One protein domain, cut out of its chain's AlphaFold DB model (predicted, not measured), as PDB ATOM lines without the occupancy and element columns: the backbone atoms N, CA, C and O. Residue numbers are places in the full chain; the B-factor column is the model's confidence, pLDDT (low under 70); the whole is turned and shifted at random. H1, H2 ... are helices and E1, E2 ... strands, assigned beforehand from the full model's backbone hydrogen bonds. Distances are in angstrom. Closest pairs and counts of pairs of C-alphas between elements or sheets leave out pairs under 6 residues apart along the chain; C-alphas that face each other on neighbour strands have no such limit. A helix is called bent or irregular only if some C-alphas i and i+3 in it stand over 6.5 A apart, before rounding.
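What this domain is: This is residues 189 to 273 of the 320 residues of the protein "Hypothetical protein" of Symbiodinium pilosum (UniProt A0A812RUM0). A long two-stranded hairpin, E1 and E2, has the helix H1 over it, running roughly along its length, and at the end away from the hairpin's turn the helices H2, H3 and H4 gather round the last part of H1. The turn of the hairpin at residues 248 and 249 and the helix H2 make the two ends of the long axis. The printed part has 85 residues, with four named helices and two named strands in the order H1, H2, H3, E1, E2, H4; the sheet E1 - E2 is antiparallel, and the class is mixed, helices and strands. The whole is compact, with a radius of gyration of the C-alphas of 13.2 A, yet elongated, spanning 42 by 26 by 20 A.

Where its parts are: H1 is residues 195 to 207, 18.2 A long, and begins with C-alpha 195 at (-37.228, -14.336, -35.059). H2 is residues 210 to 218. H3, residues 227 to 236, is 17.0 A long and irregular, with C-alphas 228 and 231 7.2 A apart. E1, residues 237 to 247, is 26.2 A long and ends with C-alpha 247 at (-30.155, -21.181, -44.823). E2, residues 250 to 259, is 25.5 A long and bends by 64 degrees at residue 253. H4, residues 262 to 272, is 15.3 A long and ends with C-alpha 272 at (-26.535, -1.161, -25.986).

How they stand to each other: E1 and E2 form a hairpin, antiparallel at 163 degrees, with N 242 and O 256 at 3.0 A and N 252 and O 244 at 2.9 A within hydrogen-bond range. The closest C-alphas of H1 and E1, Pro 195 and Thr 243, are 6.2 A apart. H1 and H3 touch, about perpendicular at 86 degrees, closest at the C-alphas of Gly 203 and Val 230, 4.9 A. H2 and H3 touch, about perpendicular at 89 degrees, closest at the C-alphas of Cys 216 and Tyr 233, 6.9 A. H2 and H4 touch at a steep tilt of 43 degrees, opposite ways, closest at the C-alphas of Val 212 and Leu 264, 6.2 A. H1 and H4 are close but not clearly touching, the C-alphas of Leu 206 and Phe 268 being closest at 7.1 A. H2 is apart from both strands, and E1 is apart from H4. In H1, H2 and H4 every O i to N i+4 pair is within hydrogen-bond range; in H3 0 of 6 are, beside 5 of 7 O i to N i+3 pairs.

The domain as a whole: The two C-alphas farthest apart, those of Asp 218 and Gly 248, are 42.4 A apart. The printed part has no cut. The link from H2 to H3, of 8 residues, is short, and the other links are tight. The mean pLDDT of the printed part is 84.1, and residues 223 to 229, of which 227 to 229 belong to H3, are under 70.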
ATOM      1  N   TRP A 189     -26.500 -12.234 -32.200       85.56
ATOM      2  CA  TRP A 189     -27.636 -13.114 -31.943       85.56
ATOM      3  C   TRP A 189     -27.278 -14.592 -32.167       85.56
ATOM      4  O   TRP A 189     -26.646 -14.914 -33.180       85.56
ATOM      5  N   PRO A 190     -27.725 -15.522 -31.300       84.50
ATOM      6  CA  PRO A 190     -27.571 -16.954 -31.539       84.50
ATOM      7  C   PRO A 190     -28.298 -17.394 -32.817       84.50
ATOM      8  O   PRO A 190     -29.459 -17.047 -33.045       84.50
ATOM      9  N   GLN A 191     -27.636 -18.203 -33.647       82.88
ATOM     10  CA  GLN A 191     -28.175 -18.633 -34.948       82.88
ATOM     11  C   GLN A 191     -29.414 -19.536 -34.831       82.88
ATOM     12  O   GLN A 191     -30.243 -19.554 -35.736       82.88
ATOM     13  N   GLY A 192     -29.557 -20.259 -33.715       81.44
ATOM     14  CA  GLY A 192     -30.731 -21.090 -33.423       81.44
ATOM     15  C   GLY A 192     -31.901 -20.338 -32.780       81.44
ATOM     16  O   GLY A 192     -32.940 -20.944 -32.544       81.44
ATOM     17  N   LEU A 193     -31.751 -19.044 -32.471       82.94
ATOM     18  CA  LEU A 193     -32.816 -18.252 -31.856       82.94
ATOM     19  C   LEU A 193     -33.797 -17.769 -32.926       82.94
ATOM     20  O   LEU A 193     -33.388 -17.078 -33.867       82.94
ATOM     21  N   SER A 194     -35.075 -18.116 -32.764       85.69
ATOM     22  CA  SER A 194     -36.120 -17.802 -33.737       85.69
ATOM     23  C   SER A 194     -36.403 -16.289 -33.808       85.69
ATOM     24  O   SER A 194     -36.192 -15.578 -32.819       85.69
ATOM     25  N   PRO A 195     -36.892 -15.754 -34.944       86.25
ATOM     26  CA  PRO A 195     -37.228 -14.336 -35.059       86.25
ATOM     27  C   PRO A 195     -38.231 -13.846 -33.995       86.25
ATOM     28  O   PRO A 195     -37.955 -12.804 -33.401       86.25
ATOM     29  N   PRO A 196     -39.308 -14.586 -33.650       85.50
ATOM     30  CA  PRO A 196     -40.210 -14.191 -32.563       85.50
ATOM     31  C   PRO A 196     -39.532 -14.067 -31.190       85.50
ATOM     32  O   PRO A 196     -39.857 -13.160 -30.422       85.50
ATOM     33  N   ASP A 197     -38.569 -14.940 -30.876       85.25
ATOM     34  CA  ASP A 197     -37.834 -14.870 -29.606       85.25
ATOM     35  C   ASP A 197     -36.890 -13.657 -29.581       85.25
ATOM     36  O   ASP A 197     -36.756 -12.972 -28.564       85.25
ATOM     37  N   ARG A 198     -36.280 -13.334 -30.731       86.31
ATOM     38  CA  ARG A 198     -35.474 -12.116 -30.901       86.31
ATOM     39  C   ARG A 198     -36.317 -10.858 -30.754       86.31
ATOM     40  O   ARG A 198     -35.876  -9.922 -30.099       86.31
ATOM     41  N   GLU A 199     -37.523 -10.826 -31.315       87.56
ATOM     42  CA  GLU A 199     -38.460  -9.708 -31.149       87.56
ATOM     43  C   GLU A 199     -38.828  -9.480 -29.683       87.56
ATOM     44  O   GLU A 199     -38.888  -8.335 -29.234       87.56
ATOM     45  N   TYR A 200     -39.046 -10.555 -28.922       86.19
ATOM     46  CA  TYR A 200     -39.327 -10.453 -27.494       86.19
ATOM     47  C   TYR A 200     -38.139  -9.851 -26.729       86.19
ATOM     48  O   TYR A 200     -38.313  -8.887 -25.980       86.19
ATOM     49  N   MET A 201     -36.924 -10.347 -26.981       86.44
ATOM     50  CA  MET A 201     -35.694  -9.797 -26.397       86.44
ATOM     51  C   MET A 201     -35.462  -8.334 -26.797       86.44
ATOM     52  O   MET A 201     -35.138  -7.500 -25.956       86.44
ATOM     53  N   LEU A 202     -35.687  -7.988 -28.064       89.06
ATOM     54  CA  LEU A 202     -35.601  -6.615 -28.560       89.06
ATOM     55  C   LEU A 202     -36.620  -5.698 -27.886       89.06
ATOM     56  O   LEU A 202     -36.276  -4.581 -27.505       89.06
ATOM     57  N   GLY A 203     -37.853  -6.166 -27.692       88.81
ATOM     58  CA  GLY A 203     -38.859  -5.442 -26.923       88.81
ATOM     59  C   GLY A 203     -38.389  -5.170 -25.493       88.81
ATOM     60  O   GLY A 203     -38.567  -4.061 -24.994       88.81
ATOM     61  N   TRP A 204     -37.737  -6.146 -24.852       87.12
ATOM     62  CA  TRP A 204     -37.181  -5.984 -23.507       87.12
ATOM     63  C   TRP A 204     -36.034  -4.963 -23.489       87.12
ATOM     64  O   TRP A 204     -35.998  -4.087 -22.627       87.12
ATOM     65  N   MET A 205     -35.127  -4.996 -24.467       88.19
ATOM     66  CA  MET A 205     -34.053  -3.997 -24.586       88.19
ATOM     67  C   MET A 205     -34.617  -2.582 -24.805       88.19
ATOM     68  O   MET A 205     -34.184  -1.612 -24.181       88.19
ATOM     69  N   LEU A 206     -35.636  -2.450 -25.659       89.12
ATOM     70  CA  LEU A 206     -36.318  -1.178 -25.907       89.12
ATOM     71  C   LEU A 206     -37.032  -0.658 -24.655       89.12
ATOM     72  O   LEU A 206     -36.954   0.536 -24.368       89.12
ATOM     73  N   GLN A 207     -37.668  -1.537 -23.880       87.25
ATOM     74  CA  GLN A 207     -38.272  -1.185 -22.593       87.25
ATOM     75  C   GLN A 207     -37.243  -0.613 -21.611       87.25
ATOM     76  O   GLN A 207     -37.530   0.365 -20.920       87.25
ATOM     77  N   ASN A 208     -36.047  -1.198 -21.566       86.31
ATOM     78  CA  ASN A 208     -34.973  -0.774 -20.669       86.31
ATOM     79  C   ASN A 208     -34.194   0.453 -21.167       86.31
ATOM     80  O   ASN A 208     -33.332   0.957 -20.453       86.31
ATOM     81  N   THR A 209     -34.516   0.983 -22.350       88.88
ATOM     82  CA  THR A 209     -33.952   2.243 -22.847       88.88
ATOM     83  C   THR A 209     -34.795   3.422 -22.326       88.88
ATOM     84  O   THR A 209     -35.925   3.611 -22.788       88.88
ATOM     85  N   PRO A 210     -34.288   4.281 -21.416       88.81
ATOM     86  CA  PRO A 210     -35.117   5.279 -20.728       88.81
ATOM     87  C   PRO A 210     -35.836   6.251 -21.670       88.81
ATOM     88  O   PRO A 210     -37.021   6.532 -21.499       88.81
ATOM     89  N   LYS A 211     -35.148   6.726 -22.718       88.75
ATOM     90  CA  LYS A 211     -35.721   7.659 -23.704       88.75
ATOM     91  C   LYS A 211     -36.854   7.024 -24.520       88.75
ATOM     92  O   LYS A 211     -37.819   7.704 -24.856       88.75
ATOM     93  N   VAL A 212     -36.754   5.726 -24.804       89.06
ATOM     94  CA  VAL A 212     -37.797   4.945 -25.487       89.06
ATOM     95  C   VAL A 212     -39.003   4.762 -24.569       89.06
ATOM     96  O   VAL A 212     -40.135   4.978 -24.997       89.06
ATOM     97  N   ALA A 213     -38.774   4.448 -23.292       86.44
ATOM     98  CA  ALA A 213     -39.849   4.311 -22.317       86.44
ATOM     99  C   ALA A 213     -40.637   5.614 -22.123       86.44
ATOM    100  O   ALA A 213     -41.868   5.583 -22.122       86.44
ATOM    101  N   THR A 214     -39.955   6.757 -22.022       88.62
ATOM    102  CA  THR A 214     -40.608   8.075 -21.965       88.62
ATOM    103  C   THR A 214     -41.391   8.363 -23.244       88.62
ATOM    104  O   THR A 214     -42.568   8.698 -23.173       88.62
ATOM    105  N   TYR A 215     -40.797   8.120 -24.418       89.56
ATOM    106  CA  TYR A 215     -41.475   8.305 -25.704       89.56
ATOM    107  C   TYR A 215     -42.778   7.495 -25.818       89.56
ATOM    108  O   TYR A 215     -43.787   8.004 -26.309       89.56
ATOM    109  N   CYS A 216     -42.779   6.240 -25.358       87.75
ATOM    110  CA  CYS A 216     -43.976   5.400 -25.365       87.75
ATOM    111  C   CYS A 216     -45.048   5.897 -24.383       87.75
ATOM    112  O   CYS A 216     -46.233   5.858 -24.723       87.75
ATOM    113  N   LYS A 217     -44.655   6.379 -23.193       85.88
ATOM    114  CA  LYS A 217     -45.583   6.953 -22.198       85.88
ATOM    115  C   LYS A 217     -46.235   8.229 -22.712       85.88
ATOM    116  O   LYS A 217     -47.456   8.336 -22.693       85.88
ATOM    117  N   ASP A 218     -45.437   9.151 -23.244       87.25
ATOM    118  CA  ASP A 218     -45.914  10.456 -23.717       87.25
ATOM    119  C   ASP A 218     -46.919  10.329 -24.871       87.25
ATOM    120  O   ASP A 218     -47.778  11.187 -25.065       87.25
ATOM    121  N   ARG A 219     -46.834   9.237 -25.642       85.88
ATOM    122  CA  ARG A 219     -47.765   8.925 -26.735       85.88
ATOM    123  C   ARG A 219     -48.933   8.022 -26.334       85.88
ATOM    124  O   ARG A 219     -49.713   7.652 -27.208       85.88
ATOM    125  N   GLY A 220     -49.055   7.649 -25.059       82.88
ATOM    126  CA  GLY A 220     -50.114   6.759 -24.571       82.88
ATOM    127  C   GLY A 220     -50.047   5.337 -25.144       82.88
ATOM    128  O   GLY A 220     -51.065   4.651 -25.213       82.88
ATOM    129  N   ILE A 221     -48.867   4.896 -25.597       82.81
ATOM    130  CA  ILE A 221     -48.655   3.544 -26.138       82.81
ATOM    131  C   ILE A 221     -48.654   2.517 -24.996       82.81
ATOM    132  O   ILE A 221     -49.191   1.413 -25.136       82.81
ATOM    133  N   ILE A 222     -48.077   2.898 -23.855       79.31
ATOM    134  CA  ILE A 222     -47.977   2.085 -22.639       79.31
ATOM    135  C   ILE A 222     -48.638   2.805 -21.470       79.31
ATOM    136  O   ILE A 222     -48.523   4.026 -21.349       79.31
ATOM    137  N   ASN A 223     -49.311   2.035 -20.618       67.06
ATOM    138  CA  ASN A 223     -50.011   2.554 -19.444       67.06
ATOM    139  C   ASN A 223     -49.433   1.983 -18.140       67.06
ATOM    140  O   ASN A 223     -49.501   2.673 -17.126       67.06
ATOM    141  N   ASP A 224     -48.837   0.779 -18.154       61.91
ATOM    142  CA  ASP A 224     -48.239   0.167 -16.960       61.91
ATOM    143  C   ASP A 224     -47.069  -0.787 -17.296       61.91
ATOM    144  O   ASP A 224     -47.051  -1.412 -18.349       61.91
ATOM    145  N   HIS A 225     -46.061  -0.937 -16.428       61.62
ATOM    146  CA  HIS A 225     -44.815  -1.675 -16.756       61.62
ATOM    147  C   HIS A 225     -44.965  -3.208 -16.652       61.62
ATOM    148  O   HIS A 225     -44.150  -3.882 -16.021       61.62
ATOM    149  N   ASN A 226     -46.000  -3.784 -17.264       60.72
ATOM    150  CA  ASN A 226     -46.252  -5.224 -17.228       60.72
ATOM    151  C   ASN A 226     -45.504  -5.958 -18.354       60.72
ATOM    152  O   ASN A 226     -45.405  -5.467 -19.474       60.72
ATOM    153  N   ALA A 227     -45.037  -7.186 -18.098       53.44
ATOM    154  CA  ALA A 227     -44.287  -8.005 -19.069       53.44
ATOM    155  C   ALA A 227     -45.060  -8.316 -20.375       53.44
ATOM    156  O   ALA A 227     -44.466  -8.614 -21.407       53.44
ATOM    157  N   GLN A 228     -46.392  -8.203 -20.360       58.88
ATOM    158  CA  GLN A 228     -47.250  -8.320 -21.550       58.88
ATOM    159  C   GLN A 228     -47.150  -7.091 -22.483       58.88
ATOM    160  O   GLN A 228     -47.553  -7.164 -23.643       58.88
ATOM    161  N   GLU A 229     -46.597  -5.966 -22.015       66.94
ATOM    162  CA  GLU A 229     -46.438  -4.730 -22.793       66.94
ATOM    163  C   GLU A 229     -45.114  -4.664 -23.569       66.94
ATOM    164  O   GLU A 229     -44.937  -3.757 -24.377       66.94
ATOM    165  N   VAL A 230     -44.216  -5.644 -23.412       73.44
ATOM    166  CA  VAL A 230     -42.900  -5.697 -24.085       73.44
ATOM    167  C   VAL A 230     -43.026  -5.518 -25.605       73.44
ATOM    168  O   VAL A 230     -42.297  -4.734 -26.211       73.44
ATOM    169  N   LYS A 231     -44.031  -6.149 -26.227       78.81
ATOM    170  CA  LYS A 231     -44.303  -5.995 -27.667       78.81
ATOM    171  C   LYS A 231     -44.759  -4.587 -28.062       78.81
ATOM    172  O   LYS A 231     -44.557  -4.185 -29.201       78.81
ATOM    173  N   ARG A 232     -45.351  -3.805 -27.151       83.75
ATOM    174  CA  ARG A 232     -45.777  -2.423 -27.437       83.75
ATOM    175  C   ARG A 232     -44.586  -1.490 -27.622       83.75
ATOM    176  O   ARG A 232     -44.678  -0.549 -28.406       83.75
ATOM    177  N   TYR A 233     -43.456  -1.781 -26.978       86.00
ATOM    178  CA  TYR A 233     -42.223  -1.020 -27.174       86.00
ATOM    179  C   TYR A 233     -41.663  -1.154 -28.595       86.00
ATOM    180  O   TYR A 233     -40.986  -0.238 -29.046       86.00
ATOM    181  N   LEU A 234     -42.015  -2.203 -29.354       88.38
ATOM    182  CA  LEU A 234     -41.654  -2.317 -30.775       88.38
ATOM    183  C   LEU A 234     -42.324  -1.242 -31.648       88.38
ATOM    184  O   LEU A 234     -41.823  -0.945 -32.727       88.38
ATOM    185  N   GLN A 235     -43.386  -0.571 -31.181       87.75
ATOM    186  CA  GLN A 235     -44.041   0.513 -31.933       87.75
ATOM    187  C   GLN A 235     -43.162   1.760 -32.125       87.75
ATOM    188  O   GLN A 235     -43.516   2.653 -32.900       87.75
ATOM    189  N   VAL A 236     -42.013   1.844 -31.449       89.88
ATOM    190  CA  VAL A 236     -40.997   2.870 -31.738       89.88
ATOM    191  C   VAL A 236     -40.242   2.611 -33.039       89.88
ATOM    192  O   VAL A 236     -39.582   3.516 -33.560       89.88
ATOM    193  N   LEU A 237     -40.359   1.399 -33.579       90.62
ATOM    194  CA  LEU A 237     -39.858   1.022 -34.886       90.62
ATOM    195  C   LEU A 237     -40.881   1.386 -35.972       90.62
ATOM    196  O   LEU A 237     -42.096   1.445 -35.756       90.62
ATOM    197  N   ALA A 238     -40.369   1.738 -37.146       87.88
ATOM    198  CA  ALA A 238     -41.166   2.035 -38.328       87.88
ATOM    199  C   ALA A 238     -41.671   0.747 -38.994       87.88
ATOM    200  O   ALA A 238     -42.763   0.734 -39.552       87.88
ATOM    201  N   THR A 239     -40.880  -0.321 -38.899       88.56
ATOM    202  CA  THR A 239     -41.171  -1.665 -39.400       88.56
ATOM    203  C   THR A 239     -40.793  -2.686 -38.338       88.56
ATOM    204  O   THR A 239     -39.945  -2.396 -37.488       88.56
ATOM    205  N   ASP A 240     -41.364  -3.884 -38.421       87.62
ATOM    206  CA  ASP A 240     -40.974  -4.980 -37.537       87.62
ATOM    207  C   ASP A 240     -39.482  -5.329 -37.709       87.62
ATOM    208  O   ASP A 240     -38.913  -5.106 -38.788       87.62
ATOM    209  N   PRO A 241     -38.814  -5.833 -36.652       89.56
ATOM    210  CA  PRO A 241     -37.428  -6.271 -36.732       89.56
ATOM    211  C   PRO A 241     -37.225  -7.329 -37.819       89.56
ATOM    212  O   PRO A 241     -37.886  -8.364 -37.833       89.56
ATOM    213  N   VAL A 242     -36.262  -7.109 -38.714       88.44
ATOM    214  CA  VAL A 242     -36.007  -8.040 -39.821       88.44
ATOM    215  C   VAL A 242     -34.788  -8.893 -39.510       88.44
ATOM    216  O   VAL A 242     -33.665  -8.391 -39.426       88.44
ATOM    217  N   THR A 243     -34.996 -10.200 -39.373       87.00
ATOM    218  CA  THR A 243     -33.915 -11.182 -39.233       87.00
ATOM    219  C   THR A 243     -33.731 -11.931 -40.548       87.00
ATOM    220  O   THR A 243     -34.668 -12.538 -41.058       87.00
ATOM    221  N   VAL A 244     -32.521 -11.892 -41.106       82.56
ATOM    222  CA  VAL A 244     -32.228 -12.537 -42.396       82.56
ATOM    223  C   VAL A 244     -32.036 -14.050 -42.188       82.56
ATOM    224  O   VAL A 244     -31.281 -14.431 -41.288       82.56
ATOM    225  N   PRO A 245     -32.668 -14.926 -42.990       82.19
ATOM    226  CA  PRO A 245     -32.411 -16.366 -42.934       82.19
ATOM    227  C   PRO A 245     -30.986 -16.683 -43.412       82.19
ATOM    228  O   PRO A 245     -30.529 -16.135 -44.412       82.19
ATOM    229  N   ALA A 246     -30.275 -17.567 -42.703       78.81
ATOM    230  CA  ALA A 246     -28.905 -17.975 -43.050       78.81
ATOM    231  C   ALA A 246     -28.849 -19.277 -43.880       78.81
ATOM    232  O   ALA A 246     -27.769 -19.694 -44.297       78.81
ATOM    233  N   GLY A 247     -30.009 -19.889 -44.147       71.69
ATOM    234  CA  GLY A 247     -30.155 -21.181 -44.823       71.69
ATOM    235  C   GLY A 247     -30.404 -22.329 -43.835       71.69
ATOM    236  O   GLY A 247     -29.874 -22.333 -42.725       71.69
ATOM    237  N   GLY A 248     -31.229 -23.305 -44.232       78.44
ATOM    238  CA  GLY A 248     -31.739 -24.341 -43.320       78.44
ATOM    239  C   GLY A 248     -32.656 -23.761 -42.234       78.44
ATOM    240  O   GLY A 248     -33.306 -22.745 -42.464       78.44
ATOM    241  N   ASP A 249     -32.662 -24.372 -41.044       76.81
ATOM    242  CA  ASP A 249     -33.403 -23.897 -39.856       76.81
ATOM    243  C   ASP A 249     -32.637 -22.820 -39.047       76.81
ATOM    244  O   ASP A 249     -32.957 -22.549 -37.888       76.81
ATOM    245  N   PHE A 250     -31.597 -22.206 -39.632       81.50
ATOM    246  CA  PHE A 250     -30.730 -21.231 -38.963       81.50
ATOM    247  C   PHE A 250     -30.952 -19.792 -39.447       81.50
ATOM    248  O   PHE A 250     -31.221 -19.510 -40.620       81.50
ATOM    249  N   TRP A 251     -30.750 -18.850 -38.528       84.00
ATOM    250  CA  TRP A 251     -30.917 -17.415 -38.745       84.00
ATOM    251  C   TRP A 251     -29.581 -16.679 -38.675       84.00
ATOM    252  O   TRP A 251     -28.674 -17.068 -37.936       84.00
ATOM    253  N   SER A 252     -29.457 -15.575 -39.416       83.62
ATOM    254  CA  SER A 252     -28.280 -14.704 -39.363       83.62
ATOM    255  C   SER A 252     -28.016 -14.232 -37.933       83.62
ATOM    256  O   SER A 252     -28.951 -13.999 -37.169       83.62
ATOM    257  N   GLY A 253     -26.754 -14.015 -37.560       83.88
ATOM    258  CA  GLY A 253     -26.391 -13.397 -36.275       83.88
ATOM    259  C   GLY A 253     -26.760 -11.909 -36.172       83.88
ATOM    260  O   GLY A 253     -26.365 -11.249 -35.210       83.88
ATOM    261  N   MET A 254     -27.479 -11.383 -37.169       85.88
ATOM    262  CA  MET A 254     -27.868  -9.987 -37.301       85.88
ATOM    263  C   MET A 254     -29.386  -9.832 -37.446       85.88
ATOM    264  O   MET A 254     -30.025 -10.563 -38.207       85.88
ATOM    265  N   THR A 255     -29.932  -8.823 -36.773       88.62
ATOM    266  CA  THR A 255     -31.327  -8.388 -36.904       88.62
ATOM    267  C   THR A 255     -31.359  -6.878 -37.138       88.62
ATOM    268  O   THR A 255     -30.735  -6.115 -36.400       88.62
ATOM    269  N   LEU A 256     -32.048  -6.437 -38.189       90.81
ATOM    270  CA  LEU A 256     -32.150  -5.033 -38.576       90.81
ATOM    271  C   LEU A 256     -33.330  -4.363 -37.865       90.81
ATOM    272  O   LEU A 256     -34.463  -4.834 -37.964       90.81
ATOM    273  N   LEU A 257     -33.063  -3.238 -37.202       91.94
ATOM    274  CA  LEU A 257     -34.074  -2.362 -36.616       91.94
ATOM    275  C   LEU A 257     -34.198  -1.084 -37.440       91.94
ATOM    276  O   LEU A 257     -33.191  -0.460 -37.771       91.94
ATOM    277  N   THR A 258     -35.426  -0.648 -37.709       92.94
ATOM    278  CA  THR A 258     -35.696   0.638 -38.366       92.94
ATOM    279  C   THR A 258     -36.472   1.520 -37.403       92.94
ATOM    280  O   THR A 258     -37.650   1.277 -37.168       92.94
ATOM    281  N   PHE A 259     -35.842   2.541 -36.825       93.06
ATOM    282  CA  PHE A 259     -36.504   3.422 -35.858       93.06
ATOM    283  C   PHE A 259     -37.405   4.455 -36.548       93.06
ATOM    284  O   PHE A 259     -37.114   4.918 -37.647       93.06
ATOM    285  N   ARG A 260     -38.480   4.887 -35.877       90.81
ATOM    286  CA  ARG A 260     -39.308   6.016 -36.351       90.81
ATOM    287  C   ARG A 260     -38.610   7.368 -36.235       90.81
ATOM    288  O   ARG A 260     -39.001   8.313 -36.911       90.81
ATOM    289  N   ALA A 261     -37.615   7.470 -35.356       90.12
ATOM    290  CA  ALA A 261     -36.882   8.701 -35.101       90.12
ATOM    291  C   ALA A 261     -35.404   8.420 -34.815       90.12
ATOM    292  O   ALA A 261     -35.060   7.471 -34.104       90.12
ATOM    293  N   TYR A 262     -34.536   9.299 -35.322       90.06
ATOM    294  CA  TYR A 262     -33.087   9.225 -35.128       90.06
ATOM    295  C   TYR A 262     -32.688   9.280 -33.645       90.06
ATOM    296  O   TYR A 262     -31.830   8.527 -33.199       90.06
ATOM    297  N   ASP A 263     -33.379  10.102 -32.860       91.00
ATOM    298  CA  ASP A 263     -33.132  10.278 -31.428       91.00
ATOM    299  C   ASP A 263     -33.358   9.014 -30.594       91.00
ATOM    300  O   ASP A 263     -32.713   8.841 -29.558       91.00
ATOM    301  N   LEU A 264     -34.286   8.156 -31.029       90.75
ATOM    302  CA  LEU A 264     -34.586   6.878 -30.381       90.75
ATOM    303  C   LEU A 264     -33.525   5.841 -30.740       90.75
ATOM    304  O   LEU A 264     -33.038   5.140 -29.857       90.75
ATOM    305  N   ARG A 265     -33.111   5.813 -32.014       91.50
ATOM    306  CA  ARG A 265     -31.978   5.005 -32.473       91.50
ATOM    307  C   ARG A 265     -30.707   5.353 -31.705       91.50
ATOM    308  O   ARG A 265     -30.012   4.447 -31.264       91.50
ATOM    309  N   LEU A 266     -30.403   6.645 -31.560       90.06
ATOM    310  CA  LEU A 266     -29.229   7.101 -30.819       90.06
ATOM    311  C   LEU A 266     -29.281   6.663 -29.360       90.06
ATOM    312  O   LEU A 266     -28.326   6.061 -28.900       90.06
ATOM    313  N   ALA A 267     -30.395   6.877 -28.659       89.50
ATOM    314  CA  ALA A 267     -30.501   6.468 -27.258       89.50
ATOM    315  C   ALA A 267     -30.401   4.947 -27.071       89.50
ATOM    316  O   ALA A 267     -29.800   4.472 -26.109       89.50
ATOM    317  N   PHE A 268     -30.959   4.170 -28.003       90.31
ATOM    318  CA  PHE A 268     -30.799   2.719 -28.004       90.31
ATOM    319  C   PHE A 268     -29.335   2.315 -28.234       90.31
ATOM    320  O   PHE A 268     -28.812   1.453 -27.532       90.31
ATOM    321  N   LEU A 269     -28.655   2.972 -29.177       88.25
ATOM    322  CA  LEU A 269     -27.236   2.755 -29.447       88.25
ATOM    323  C   LEU A 269     -26.342   3.199 -28.279       88.25
ATOM    324  O   LEU A 269     -25.357   2.537 -28.003       88.25
ATOM    325  N   GLU A 270     -26.672   4.272 -27.570       86.25
ATOM    326  CA  GLU A 270     -25.943   4.701 -26.367       86.25
ATOM    327  C   GLU A 270     -26.075   3.686 -25.226       86.25
ATOM    328  O   GLU A 270     -25.147   3.523 -24.439       86.25
ATOM    329  N   THR A 271     -27.216   2.998 -25.144       84.00
ATOM    330  CA  THR A 271     -27.497   2.034 -24.070       84.00
ATOM    331  C   THR A 271     -26.881   0.662 -24.351       84.00
ATOM    332  O   THR A 271     -26.380   0.019 -23.435       84.00
ATOM    333  N   TYR A 272     -26.914   0.209 -25.609       83.44
ATOM    334  CA  TYR A 272     -26.535  -1.161 -25.986       83.44
ATOM    335  C   TYR A 272     -25.403  -1.252 -27.008       83.44
ATOM    336  O   TYR A 272     -25.004  -2.355 -27.379       83.44
ATOM    337  N   GLY A 273     -24.900  -0.124 -27.509       76.19
ATOM    338  CA  GLY A 273     -23.815  -0.078 -28.483       76.19
ATOM    339  C   GLY A 273     -22.515  -0.598 -27.883       76.19
ATOM    340  O   GLY A 273     -21.990  -0.021 -26.935       76.19
TER     341      GLY A 273